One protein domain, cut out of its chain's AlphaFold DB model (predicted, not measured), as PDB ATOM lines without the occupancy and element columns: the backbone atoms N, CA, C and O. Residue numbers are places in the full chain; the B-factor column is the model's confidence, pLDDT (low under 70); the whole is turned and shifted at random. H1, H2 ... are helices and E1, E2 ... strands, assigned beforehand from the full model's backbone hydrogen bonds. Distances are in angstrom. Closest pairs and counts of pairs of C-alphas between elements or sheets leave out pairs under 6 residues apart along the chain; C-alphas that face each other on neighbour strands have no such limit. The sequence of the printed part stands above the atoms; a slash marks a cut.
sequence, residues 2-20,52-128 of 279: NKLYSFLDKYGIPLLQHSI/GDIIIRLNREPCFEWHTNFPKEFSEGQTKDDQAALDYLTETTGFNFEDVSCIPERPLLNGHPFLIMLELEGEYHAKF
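AT A GLANCE: This is residues 2 to 20 and 52 to 128 of the 279 residues of an uncharacterized protein of Bacteroidetes bacterium (UniProt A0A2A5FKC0). A strongly twisted sheet of four strands, E3, E1, E5, E4, has the long helix H2 packed slantwise over it, while the shorter H1 packs beside the strands. Strand E2 is next to E4 but pairs with no named strand. The 96 printed residues hold two named helices and five named strands, ordered H1 E1 E2 E3 H2 E4 E5, a mixed class; the sheet is all antiparallel. The whole is compact and rounded, with radius of gyration of the C-alphas 12.6 A and spans of 32 by 32 by 29 A.

IN THESE COORDINATES: H1, residues 3 to 11, begins at C-alpha 3 (-35.200, 58.086, 51.555) and is 12.4 A long. E1 is residues 13 to 18, 15.4 A; E2, 54 to 56; E3, 65 to 68. H2, residues 78 to 93, is 22.4 A long. E4, residues 115 to 120, is 15.2 A; E5, residues 123 to 128, is 16.4 A and ends at C-alpha 128 (-46.936, 46.703, 57.004).

HOW THE PARTS SIT: E1 pairs with E5 over residues 13 to 15, N 15 to O 124 being 2.7 A, and with E3 over 15 to 18, N 16 to O 67 being 2.8 A. E4 and E5 form a hairpin, N 118 to O 125 being 2.8 A. H2 is on the sheet at a height of 9.9 A, over E1, E5 and, only just with 3 C-alphas, E3; the closest C-alphas of H2 and E3 are those of Asp 82 and Thr 68, 5.6 A. H1 is on the sheet at a height of 8.4 A, over none of its strands, but only just: 2 of its C-alphas fall on E1 and 2 on E5. H1 and H2 are close but not clearly touching, about perpendicular at 73 degrees; their closest C-alphas, of Tyr 5 and Tyr 88, are 6.9 A apart. The closest C-alphas of E2 and E4, Ile 54 and Leu 118, are 6.4 A apart. Every O i to N i+4 pair is within hydrogen-bond range in H2, and 4 of 5 in H1.

THE WHOLE: The C-alphas farthest apart, of Asn 2 and Glu 61, are 35.6 A apart. Residues 21 to 51 are not printed; C-alphas 20 and 52 are 28.3 A apart across the cut. The link from H2 to E4, residues 94 to 114, is long. Mean pLDDT of the printed part is 72.9, with residues 18 to 20, 52 to 65, 104 to 114 and 116 to 123 under 70.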
ATOM      1  N   ASN A   2     -32.632  54.048  51.845       82.81
ATOM      2  CA  ASN A   2     -33.248  54.825  50.762       82.81
ATOM      3  C   ASN A   2     -34.293  55.789  51.363       82.81
ATOM      4  O   ASN A   2     -35.103  55.358  52.180       82.81
ATOM      5  N   LYS A   3     -34.261  57.084  51.008       91.38
ATOM      6  CA  LYS A   3     -35.200  58.086  51.555       91.38
ATOM      7  C   LYS A   3     -36.660  57.706  51.288       91.38
ATOM      8  O   LYS A   3     -37.500  57.983  52.137       91.38
ATOM      9  N   LEU A   4     -36.927  57.053  50.154       90.38
ATOM     10  CA  LEU A   4     -38.245  56.523  49.817       90.38
ATOM     11  C   LEU A   4     -38.663  55.411  50.785       90.38
ATOM     12  O   LEU A   4     -39.758  55.457  51.320       90.38
ATOM     13  N   TYR A   5     -37.781  54.459  51.095       92.12
ATOM     14  CA  TYR A   5     -38.132  53.343  51.983       92.12
ATOM     15  C   TYR A   5     -38.438  53.839  53.392       92.12
ATOM     16  O   TYR A   5     -39.452  53.474  53.965       92.12
ATOM     17  N   SER A   6     -37.646  54.783  53.905       89.62
ATOM     18  CA  SER A   6     -37.950  55.411  55.195       89.62
ATOM     19  C   SER A   6     -39.279  56.182  55.198       89.62
ATOM     20  O   SER A   6     -39.889  56.340  56.254       89.62
ATOM     21  N   PHE A   7     -39.728  56.683  54.042       90.62
ATOM     22  CA  PHE A   7     -41.066  57.250  53.886       90.62
ATOM     23  C   PHE A   7     -42.137  56.146  53.905       90.62
ATOM     24  O   PHE A   7     -43.078  56.249  54.692       90.62
ATOM     25  N   LEU A   8     -41.963  55.078  53.121       89.56
ATOM     26  CA  LEU A   8     -42.902  53.952  53.029       89.56
ATOM     27  C   LEU A   8     -43.061  53.215  54.368       89.56
ATOM     28  O   LEU A   8     -44.184  52.949  54.782       89.56
ATOM     29  N   ASP A   9     -41.982  53.000  55.120       84.12
ATOM     30  CA  ASP A   9     -42.041  52.409  56.466       84.12
ATOM     31  C   ASP A   9     -42.904  53.257  57.413       84.12
ATOM     32  O   ASP A   9     -43.661  52.764  58.257       84.12
ATOM     33  N   LYS A  10     -42.803  54.583  57.276       82.81
ATOM     34  CA  LYS A  10     -43.498  55.518  58.154       82.81
ATOM     35  C   LYS A  10     -44.972  55.660  57.786       82.81
ATOM     36  O   LYS A  10     -45.818  55.608  58.685       82.81
ATOM     37  N   TYR A  11     -45.276  55.842  56.505       82.75
ATOM     38  CA  TYR A  11     -46.602  56.256  56.037       82.75
ATOM     39  C   TYR A  11     -47.359  55.169  55.262       82.75
ATOM     40  O   TYR A  11     -48.568  55.280  55.108       82.75
ATOM     41  N   GLY A  12     -46.693  54.088  54.862       85.25
ATOM     42  CA  GLY A  12     -47.220  53.104  53.920       85.25
ATOM     43  C   GLY A  12     -47.036  53.540  52.466       85.25
ATOM     44  O   GLY A  12     -46.582  54.646  52.177       85.25
ATOM     45  N   ILE A  13     -47.395  52.646  51.550       88.81
ATOM     46  CA  ILE A  13     -47.483  52.900  50.112       88.81
ATOM     47  C   ILE A  13     -48.803  53.641  49.862       88.81
ATOM     48  O   ILE A  13     -49.852  53.018  50.040       88.81
ATOM     49  N   PRO A  14     -48.798  54.933  49.482       87.56
ATOM     50  CA  PRO A  14     -50.021  55.632  49.109       87.56
ATOM     51  C   PRO A  14     -50.548  55.071  47.789       87.56
ATOM     52  O   PRO A  14     -49.808  54.921  46.814       87.56
ATOM     53  N   LEU A  15     -51.836  54.764  47.773       84.81
ATOM     54  CA  LEU A  15     -52.558  54.117  46.697       84.81
ATOM     55  C   LEU A  15     -53.790  54.952  46.343       84.81
ATOM     56  O   LEU A  15     -54.614  55.285  47.197       84.81
ATOM     57  N   LEU A  16     -53.928  55.248  45.056       83.00
ATOM     58  CA  LEU A  16     -55.136  55.808  44.473       83.00
ATOM     59  C   LEU A  16     -55.932  54.695  43.809       83.00
ATOM     60  O   LEU A  16     -55.425  53.957  42.964       83.00
ATOM     61  N   GLN A  17     -57.203  54.622  44.180       71.25
ATOM     62  CA  GLN A  17     -58.172  53.769  43.517       71.25
ATOM     63  C   GLN A  17     -58.661  54.492  42.257       71.25
ATOM     64  O   GLN A  17     -59.451  55.435  42.350       71.25
ATOM     65  N   HIS A  18     -58.209  54.073  41.075       64.25
ATOM     66  CA  HIS A  18     -58.854  54.496  39.838       64.25
ATOM     67  C   HIS A  18     -60.084  53.623  39.598       64.25
ATOM     68  O   HIS A  18     -60.030  52.393  39.545       64.25
ATOM     69  N   SER A  19     -61.233  54.276  39.464       44.66
ATOM     70  CA  SER A  19     -62.411  53.624  38.911       44.66
ATOM     71  C   SER A  19     -62.310  53.660  37.387       44.66
ATOM     72  O   SER A  19     -62.162  54.745  36.829       44.66
ATOM     73  N   ILE A  20     -62.473  52.495  36.746       41.91
ATOM     74  CA  ILE A  20     -63.396  52.202  35.621       41.91
ATOM     75  C   ILE A  20     -62.741  51.263  34.590       41.91
ATOM     76  O   ILE A  20     -61.901  51.724  33.831       41.91
ATOM     77  N   GLY A  52     -59.601  57.058  62.693       35.34
ATOM     78  CA  GLY A  52     -58.507  56.215  63.197       35.34
ATOM     79  C   GLY A  52     -58.848  54.732  63.408       35.34
ATOM     80  O   GLY A  52     -57.981  53.981  63.849       35.34
ATOM     81  N   ASP A  53     -60.072  54.290  63.106       39.66
ATOM     82  CA  ASP A  53     -60.402  52.862  63.060       39.66
ATOM     83  C   ASP A  53     -59.787  52.198  61.815       39.66
ATOM     84  O   ASP A  53     -59.892  52.717  60.706       39.66
ATOM     85  N   ILE A  54     -59.173  51.029  61.993       46.53
ATOM     86  CA  ILE A  54     -58.604  50.218  60.915       46.53
ATOM     87  C   ILE A  54     -59.561  49.064  60.636       46.53
ATOM     88  O   ILE A  54     -59.731  48.145  61.447       46.53
ATOM     89  N   ILE A  55     -60.183  49.109  59.460       45.25
ATOM     90  CA  ILE A  55     -61.130  48.095  59.010       45.25
ATOM     91  C   ILE A  55     -60.503  47.343  57.845       45.25
ATOM     92  O   ILE A  55     -60.319  47.893  56.764       45.25
ATOM     93  N   ILE A  56     -60.226  46.060  58.050       46.84
ATOM     94  CA  ILE A  56     -59.768  45.192  56.968       46.84
ATOM     95  C   ILE A  56     -61.008  44.536  56.358       46.84
ATOM     96  O   ILE A  56     -61.588  43.616  56.938       46.84
ATOM     97  N   ARG A  57     -61.435  45.048  55.199       39.59
ATOM     98  CA  ARG A  57     -62.421  44.422  54.304       39.59
ATOM     99  C   ARG A  57     -61.695  44.008  53.033       39.59
ATOM    100  O   ARG A  57     -60.810  44.730  52.588       39.59
ATOM    101  N   LEU A  58     -62.107  42.912  52.399       41.22
ATOM    102  CA  LEU A  58     -61.806  42.755  50.976       41.22
ATOM    103  C   LEU A  58     -63.074  42.806  50.193       41.22
ATOM    104  O   LEU A  58     -64.021  42.097  50.503       41.22
ATOM    105  N   ASN A  59     -63.017  43.475  49.066       38.34
ATOM    106  CA  ASN A  59     -63.990  43.269  48.020       38.34
ATOM    107  C   ASN A  59     -63.417  42.232  47.053       38.34
ATOM    108  O   ASN A  59     -62.209  42.071  46.920       38.34
ATOM    109  N   ARG A  60     -64.274  41.372  46.520       45.72
ATOM    110  CA  ARG A  60     -64.006  40.709  45.248       45.72
ATOM    111  C   ARG A  60     -65.186  41.186  44.442       45.72
ATOM    112  O   ARG A  60     -66.272  40.753  44.789       45.72
ATOM    113  N   GLU A  61     -64.935  42.199  43.614       42.72
ATOM    114  CA  GLU A  61     -65.787  42.829  42.589       42.72
ATOM    115  C   GLU A  61     -65.103  44.150  42.180       42.72
ATOM    116  O   GLU A  61     -64.692  44.900  43.072       42.72
ATOM    117  N   PRO A  62     -65.055  44.483  40.874       43.28
ATOM    118  CA  PRO A  62     -63.995  44.087  39.935       43.28
ATOM    119  C   PRO A  62     -62.604  44.612  40.348       43.28
ATOM    120  O   PRO A  62     -62.496  45.489  41.199       43.28
ATOM    121  N   CYS A  63     -61.530  44.088  39.745       47.00
ATOM    122  CA  CYS A  63     -60.170  44.597  39.948       47.00
ATOM    123  C   CYS A  63     -60.153  46.120  39.743       47.00
ATOM    124  O   CYS A  63     -60.280  46.598  38.615       47.00
ATOM    125  N   PHE A  64     -60.048  46.890  40.824       53.22
ATOM    126  CA  PHE A  64     -59.771  48.313  40.708       53.22
ATOM    127  C   PHE A  64     -58.340  48.458  40.198       53.22
ATOM    128  O   PHE A  64     -57.441  47.755  40.668       53.22
ATOM    129  N   GLU A  65     -58.121  49.367  39.250       65.44
ATOM    130  CA  GLU A  65     -56.759  49.764  38.918       65.44
ATOM    131  C   GLU A  65     -56.236  50.590  40.095       65.44
ATOM    132  O   GLU A  65     -56.676  51.714  40.355       65.44
ATOM    133  N   TRP A  66     -55.349  49.977  40.874       76.88
ATOM    134  CA  TRP A  66     -54.620  50.664  41.925       76.88
ATOM    135  C   TRP A  66     -53.318  51.189  41.355       76.88
ATOM    136  O   TRP A  66     -52.550  50.449  40.744       76.88
ATOM    137  N   HIS A  67     -53.062  52.458  41.625       85.19
ATOM    138  CA  HIS A  67     -51.836  53.133  41.242       85.19
ATOM    139  C   HIS A  67     -51.198  53.754  42.472       85.19
ATOM    140  O   HIS A  67     -51.895  54.252  43.360       85.19
ATOM    141  N   THR A  68     -49.872  53.743  42.530       89.94
ATOM    142  CA  THR A  68     -49.155  54.497  43.557       89.94
ATOM    143  C   THR A  68     -49.390  55.996  43.384       89.94
ATOM    144  O   THR A  68     -49.472  56.501  42.266       89.94
ATOM    145  N   ASN A  69     -49.498  56.716  44.499       91.31
ATOM    146  CA  ASN A  69     -49.659  58.171  44.521       91.31
ATOM    147  C   ASN A  69     -48.566  58.817  45.369       91.31
ATOM    148  O   ASN A  69     -48.816  59.375  46.438       91.31
ATOM    149  N   PHE A  70     -47.315  58.659  44.942       91.75
ATOM    150  CA  PHE A  70     -46.190  59.180  45.707       91.75
ATOM    151  C   PHE A  70     -46.183  60.716  45.747       91.75
ATOM    152  O   PHE A  70     -46.491  61.370  44.745       91.75
ATOM    153  N   PRO A  71     -45.766  61.320  46.880       90.19
ATOM    154  CA  PRO A  71     -45.499  62.750  46.943       90.19
ATOM    155  C   PRO A  71     -44.553  63.195  45.820       90.19
ATOM    156  O   PRO A  71     -43.664  62.447  45.408       90.19
ATOM    157  N   LYS A  72     -44.708  64.435  45.342       91.75
ATOM    158  CA  LYS A  72     -43.965  64.961  44.177       91.75
ATOM    159  C   LYS A  72     -42.447  64.860  44.316       91.75
ATOM    160  O   LYS A  72     -41.755  64.779  43.312       91.75
ATOM    161  N   GLU A  73     -41.924  64.910  45.536       93.25
ATOM    162  CA  GLU A  73     -40.496  64.751  45.815       93.25
ATOM    163  C   GLU A  73     -39.962  63.327  45.586       93.25
ATOM    164  O   GLU A  73     -38.750  63.157  45.459       93.25
ATOM    165  N   PHE A  74     -40.845  62.328  45.558       91.62
ATOM    166  CA  PHE A  74     -40.525  60.917  45.349       91.62
ATOM    167  C   PHE A  74     -41.001  60.389  43.994       91.62
ATOM    168  O   PHE A  74     -40.442  59.406  43.522       91.62
ATOM    169  N   SER A  75     -42.007  61.025  43.386       91.50
ATOM    170  CA  SER A  75     -42.583  60.576  42.119       91.50
ATOM    171  C   SER A  75     -41.643  60.820  40.933       91.50
ATOM    172  O   SER A  75     -41.216  61.949  40.670       91.50
ATOM    173  N   GLU A  76     -41.359  59.762  40.175       90.56
ATOM    174  CA  GLU A  76     -40.640  59.804  38.895       90.56
ATOM    175  C   GLU A  76     -41.529  59.418  37.697       90.56
ATOM    176  O   GLU A  76     -41.040  59.279  36.568       90.56
ATOM    177  N   GLY A  77     -42.835  59.270  37.935       89.94
ATOM    178  CA  GLY A  77     -43.844  58.856  36.966       89.94
ATOM    179  C   GLY A  77     -44.388  57.459  37.266       89.94
ATOM    180  O   GLY A  77     -43.652  56.584  37.714       89.94
ATOM    181  N   GLN A  78     -45.668  57.246  36.949       89.38
ATOM    182  CA  GLN A  78     -46.470  56.114  37.431       89.38
ATOM    183  C   GLN A  78     -45.772  54.750  37.352       89.38
ATOM    184  O   GLN A  78     -45.688  54.046  38.346       89.38
ATOM    185  N   THR A  79     -45.206  54.389  36.196       89.50
ATOM    186  CA  THR A  79     -44.541  53.086  36.014       89.50
ATOM    187  C   THR A  79     -43.341  52.890  36.941       89.50
ATOM    188  O   THR A  79     -43.100  51.783  37.411       89.50
ATOM    189  N   LYS A  80     -42.561  53.948  37.190       92.62
ATOM    190  CA  LYS A  80     -41.411  53.878  38.098       92.62
ATOM    191  C   LYS A  80     -41.851  53.860  39.556       92.62
ATOM    192  O   LYS A  80     -41.242  53.149  40.347       92.62
ATOM    193  N   ASP A  81     -42.889  54.620  39.882       93.44
ATOM    194  CA  ASP A  81     -43.445  54.693  41.233       93.44
ATOM    195  C   ASP A  81     -44.060  53.339  41.629       93.44
ATOM    196  O   ASP A  81     -43.749  52.799  42.692       93.44
ATOM    197  N   ASP A  82     -44.816  52.725  40.712       91.62
ATOM    198  CA  ASP A  82     -45.383  51.386  40.871       91.62
ATOM    199  C   ASP A  82     -44.277  50.336  41.036       91.62
ATOM    200  O   ASP A  82     -44.305  49.559  41.989       91.62
ATOM    201  N   GLN A  83     -43.242  50.356  40.185       93.00
ATOM    202  CA  GLN A  83     -42.110  49.435  40.329       93.00
ATOM    203  C   GLN A  83     -41.383  49.620  41.666       93.00
ATOM    204  O   GLN A  83     -41.051  48.637  42.318       93.00
ATOM    205  N   ALA A  84     -41.177  50.860  42.116       93.44
ATOM    206  CA  ALA A  84     -40.521  51.128  43.391       93.44
ATOM    207  C   ALA A  84     -41.338  50.621  44.594       93.44
ATOM    208  O   ALA A  84     -40.753  50.170  45.581       93.44
ATOM    209  N   ALA A  85     -42.673  50.650  44.520       91.06
ATOM    210  CA  ALA A  85     -43.529  50.016  45.520       91.06
ATOM    211  C   ALA A  85     -43.395  48.484  45.506       91.06
ATOM    212  O   ALA A  85     -43.277  47.875  46.570       91.06
ATOM    213  N   LEU A  86     -43.376  47.856  44.325       90.12
ATOM    214  CA  LEU A  86     -43.209  46.402  44.192       90.12
ATOM    215  C   LEU A  86     -41.826  45.933  44.665       90.12
ATOM    216  O   LEU A  86     -41.729  44.916  45.357       90.12
ATOM    217  N   ASP A  87     -40.774  46.692  44.354       92.25
ATOM    218  CA  ASP A  87     -39.410  46.444  44.823       92.25
ATOM    219  C   ASP A  87     -39.349  46.546  46.349       92.25
ATOM    220  O   ASP A  87     -38.872  45.622  47.006       92.25
ATOM    221  N   TYR A  88     -39.928  47.602  46.932       90.94
ATOM    222  CA  TYR A  88     -40.028  47.762  48.385       90.94
ATOM    223  C   TYR A  88     -40.719  46.568  49.052       90.94
ATOM    224  O   TYR A  88     -40.203  46.012  50.026       90.94
ATOM    225  N   LEU A  89     -41.865  46.135  48.521       84.50
ATOM    226  CA  LEU A  89     -42.592  44.985  49.048       84.50
ATOM    227  C   LEU A  89     -41.780  43.692  48.932       84.50
ATOM    228  O   LEU A  89     -41.717  42.918  49.890       84.50
ATOM    229  N   THR A  90     -41.137  43.472  47.786       85.69
ATOM    230  CA  THR A  90     -40.341  42.270  47.515       85.69
ATOM    231  C   THR A  90     -39.098  42.217  48.392       85.69
ATOM    232  O   THR A  90     -38.791  41.172  48.963       85.69
ATOM    233  N   GLU A  91     -38.403  43.336  48.566       87.75
ATOM    234  CA  GLU A  91     -37.220  43.425  49.420       87.75
ATOM    235  C   GLU A  91     -37.566  43.294  50.907       87.75
ATOM    236  O   GLU A  91     -36.792  42.702  51.661       87.75
ATOM    237  N   THR A  92     -38.734  43.792  51.332       81.50
ATOM    238  CA  THR A  92     -39.171  43.729  52.738       81.50
ATOM    239  C   THR A  92     -39.719  42.353  53.115       81.50
ATOM    240  O   THR A  92     -39.445  41.842  54.199       81.50
ATOM    241  N   THR A  93     -40.486  41.723  52.223       75.44
ATOM    242  CA  THR A  93     -41.224  40.482  52.531       75.44
ATOM    243  C   THR A  93     -40.608  39.233  51.911       75.44
ATOM    244  O   THR A  93     -40.961  38.121  52.295       75.44
ATOM    245  N   GLY A  94     -39.728  39.389  50.920       77.12
ATOM    246  CA  GLY A  94     -39.259  38.300  50.062       77.12
ATOM    247  C   GLY A  94     -40.314  37.784  49.075       77.12
ATOM    248  O   GLY A  94     -40.040  36.833  48.340       77.12
ATOM    249  N   PHE A  95     -41.516  38.366  49.050       73.31
ATOM    250  CA  PHE A  95     -42.612  37.932  48.195       73.31
ATOM    251  C   PHE A  95     -42.693  38.797  46.941       73.31
ATOM    252  O   PHE A  95     -42.777  40.016  47.033       73.31
ATOM    253  N   ASN A  96     -42.694  38.161  45.770       77.81
ATOM    254  CA  ASN A  96     -42.766  38.877  44.504       77.81
ATOM    255  C   ASN A  96     -44.218  39.266  44.185       77.81
ATOM    256  O   ASN A  96     -45.099  38.400  44.107       77.81
ATOM    257  N   PHE A  97     -44.453  40.557  43.983       75.06
ATOM    258  CA  PHE A  97     -45.744  41.096  43.571       75.06
ATOM    259  C   PHE A  97     -45.707  41.376  42.071       75.06
ATOM    260  O   PHE A  97     -44.816  42.064  41.586       75.06
ATOM    261  N   GLU A  98     -46.669  40.820  41.336       77.94
ATOM    262  CA  GLU A  98     -46.750  41.003  39.882       77.94
ATOM    263  C   GLU A  98     -47.220  42.412  39.510       77.94
ATOM    264  O   GLU A  98     -46.797  42.934  38.484       77.94
ATOM    265  N   ASP A  99     -48.080  43.012  40.340       81.19
ATOM    266  CA  ASP A  99     -48.726  44.292  40.053       81.19
ATOM    267  C   ASP A  99     -49.222  44.992  41.335       81.19
ATOM    268  O   ASP A  99     -49.552  44.336  42.330       81.19
ATOM    269  N   VAL A 100     -49.303  46.329  41.310       82.50
ATOM    270  CA  VAL A 100     -49.765  47.173  42.433       82.50
ATOM    271  C   VAL A 100     -51.240  46.918  42.768       82.50
ATOM    272  O   VAL A 100     -51.616  46.960  43.940       82.50
ATOM    273  N   SER A 101     -52.064  46.538  41.789       75.56
ATOM    274  CA  SER A 101     -53.452  46.094  42.006       75.56
ATOM    275  C   SER A 101     -53.571  44.874  42.920       75.56
ATOM    276  O   SER A 101     -54.590  44.705  43.588       75.56
ATOM    277  N   CYS A 102     -52.523  44.053  43.033       70.81
ATOM    278  CA  CYS A 102     -52.516  42.898  43.930       70.81
ATOM    279  C   CYS A 102     -52.279  43.276  45.398       70.81
ATOM    280  O   CYS A 102     -52.486  42.433  46.275       70.81
ATOM    281  N   ILE A 103     -51.819  44.500  45.682       74.50
ATOM    282  CA  ILE A 103     -51.439  44.933  47.032       74.50
ATOM    283  C   ILE A 103     -52.628  44.854  48.005       74.50
ATOM    284  O   ILE A 103     -52.475  44.234  49.060       74.50
ATOM    285  N   PRO A 104     -53.825  45.379  47.674       63.28
ATOM    286  CA  PRO A 104     -54.977  45.309  48.576       63.28
ATOM    287  C   PRO A 104     -55.599  43.907  48.660       63.28
ATOM    288  O   PRO A 104     -56.334  43.609  49.601       63.28
ATOM    289  N   GLU A 105     -55.313  43.032  47.690       57.34
ATOM    290  CA  GLU A 105     -55.936  41.711  47.563       57.34
ATOM    291  C   GLU A 105     -55.131  40.566  48.208       57.34
ATOM    292  O   GLU A 105     -55.672  39.474  48.409       57.34
ATOM    293  N   ARG A 106     -53.850  40.779  48.554       59.53
ATOM    294  CA  ARG A 106     -52.960  39.737  49.104       59.53
ATOM    295  C   ARG A 106     -52.594  39.979  50.581       59.53
ATOM    296  O   ARG A 106     -51.516  40.489  50.871       59.53
ATOM    297  N   PRO A 107     -53.404  39.518  51.552       50.31
ATOM    298  CA  PRO A 107     -53.039  39.563  52.983       50.31
ATOM    299  C   PRO A 107     -52.058  38.463  53.432       50.31
ATOM    300  O   PRO A 107     -51.583  38.476  54.565       50.31
ATOM    301  N   LEU A 108     -51.832  37.430  52.617       51.00
ATOM    302  CA  LEU A 108     -51.242  36.169  53.068       51.00
ATOM    303  C   LEU A 108     -49.768  36.117  52.687       51.00
ATOM    304  O   LEU A 108     -49.371  35.400  51.775       51.00
ATOM    305  N   LEU A 109     -48.947  36.855  53.429       55.88
ATOM    306  CA  LEU A 109     -47.492  36.846  53.267       55.88
ATOM    307  C   LEU A 109     -46.806  35.716  54.061       55.88
ATOM    308  O   LEU A 109     -45.717  35.901  54.578       55.88
ATOM    309  N   ASN A 110     -47.424  34.532  54.180       50.44
ATOM    310  CA  ASN A 110     -46.801  33.299  54.708       50.44
ATOM    311  C   ASN A 110     -45.931  33.446  55.989       50.44
ATOM    312  O   ASN A 110     -44.904  32.785  56.111       50.44
ATOM    313  N   GLY A 111     -46.341  34.270  56.961       50.47
ATOM    314  CA  GLY A 111     -45.593  34.488  58.213       50.47
ATOM    315  C   GLY A 111     -44.705  35.739  58.238       50.47
ATOM    316  O   GLY A 111     -44.065  35.998  59.251       50.47
ATOM    317  N   HIS A 112     -44.706  36.530  57.165       58.91
ATOM    318  CA  HIS A 112     -44.161  37.889  57.092       58.91
ATOM    319  C   HIS A 112     -45.249  38.927  57.445       58.91
ATOM    320  O   HIS A 112     -46.440  38.578  57.425       58.91
ATOM    321  N   PRO A 113     -44.884  40.174  57.810       62.44
ATOM    322  CA  PRO A 113     -45.862  41.186  58.202       62.44
ATOM    323  C   PRO A 113     -46.867  41.392  57.069       62.44
ATOM    324  O   PRO A 113     -46.485  41.578  55.917       62.44
ATOM    325  N   PHE A 114     -48.159  41.292  57.383       67.94
ATOM    326  CA  PHE A 114     -49.215  41.469  56.387       67.94
ATOM    327  C   PHE A 114     -49.457  42.956  56.125       67.94
ATOM    328  O   PHE A 114     -49.134  43.806  56.956       67.94
ATOM    329  N   LEU A 115     -50.031  43.277  54.968       70.38
ATOM    330  CA  LEU A 115     -50.391  44.650  54.636       70.38
ATOM    331  C   LEU A 115     -51.761  44.998  55.217       70.38
ATOM    332  O   LEU A 115     -52.728  44.247  55.087       70.38
ATOM    333  N   ILE A 116     -51.829  46.160  55.853       68.62
ATOM    334  CA  ILE A 116     -53.052  46.812  56.302       68.62
ATOM    335  C   ILE A 116     -53.318  47.982  55.369       68.62
ATOM    336  O   ILE A 116     -52.434  48.802  55.127       68.62
ATOM    337  N   MET A 117     -54.558  48.081  54.900       67.88
ATOM    338  CA  MET A 117     -55.049  49.250  54.184       67.88
ATOM    339  C   MET A 117     -55.552  50.287  55.193       67.88
ATOM    340  O   MET A 117     -56.441  50.001  55.994       67.88
ATOM    341  N   LEU A 118     -54.964  51.480  55.166       62.84
ATOM    342  CA  LEU A 118     -55.346  52.632  55.981       62.84
ATOM    343  C   LEU A 118     -55.994  53.683  55.084       62.84
ATOM    344  O   LEU A 118     -55.429  54.011  54.050       62.84
ATOM    345  N   GLU A 119     -57.135  54.242  55.477       56.78
ATOM    346  CA  GLU A 119     -57.705  55.413  54.802       56.78
ATOM    347  C   GLU A 119     -57.324  56.672  55.588       56.78
ATOM    348  O   GLU A 119     -57.712  56.840  56.747       56.78
ATOM    349  N   LEU A 120     -56.523  57.540  54.974       56.03
ATOM    350  CA  LEU A 120     -56.029  58.779  55.566       56.03
ATOM    351  C   LEU A 120     -56.388  59.934  54.637       56.03
ATOM    352  O   LEU A 120     -55.912  59.994  53.510       56.03
ATOM    353  N   GLU A 121     -57.241  60.841  55.114       65.75
ATOM    354  CA  GLU A 121     -57.609  62.069  54.389       65.75
ATOM    355  C   GLU A 121     -58.157  61.828  52.961       65.75
ATOM    356  O   GLU A 121     -58.044  62.690  52.095       65.75
ATOM    357  N   GLY A 122     -58.799  60.676  52.724       61.34
ATOM    358  CA  GLY A 122     -59.364  60.291  51.423       61.34
ATOM    359  C   GLY A 122     -58.407  59.523  50.503       61.34
ATOM    360  O   GLY A 122     -58.782  59.212  49.375       61.34
ATOM    361  N   GLU A 123     -57.201  59.193  50.972       65.56
ATOM    362  CA  GLU A 123     -56.236  58.349  50.263       65.56
ATOM    363  C   GLU A 123     -55.990  57.034  51.006       65.56
ATOM    364  O   GLU A 123     -55.895  56.991  52.238       65.56
ATOM    365  N   TYR A 124     -55.837  55.945  50.254       72.44
ATOM    366  CA  TYR A 124     -55.519  54.646  50.828       72.44
ATOM    367  C   TYR A 124     -54.011  54.476  50.969       72.44
ATOM    368  O   TYR A 124     -53.252  54.864  50.095       72.44
ATOM    369  N   HIS A 125     -53.562  53.869  52.058       74.06
ATOM    370  CA  HIS A 125     -52.162  53.564  52.301       74.06
ATOM    371  C   HIS A 125     -52.022  52.090  52.665       74.06
ATOM    372  O   HIS A 125     -52.584  51.645  53.666       74.06
ATOM    373  N   ALA A 126     -51.263  51.328  51.877       77.94
ATOM    374  CA  ALA A 126     -50.890  49.961  52.222       77.94
ATOM    375  C   ALA A 126     -49.647  49.987  53.112       77.94
ATOM    376  O   ALA A 126     -48.562  50.366  52.671       77.94
ATOM    377  N   LYS A 127     -49.793  49.599  54.376       76.81
ATOM    378  CA  LYS A 127     -48.711  49.637  55.361       76.81
ATOM    379  C   LYS A 127     -48.494  48.271  55.992       76.81
ATOM    380  O   LYS A 127     -49.458  47.568  56.287       76.81
ATOM    381  N   PHE A 128     -47.239  47.912  56.250       76.75
ATOM    382  CA  PHE A 128     -46.936  46.703  57.004       76.75
ATOM    383  C   PHE A 128     -47.475  46.775  58.436       76.75
ATOM    384  O   PHE A 128     -47.315  47.762  59.159       76.75
TER     385      PHE A 128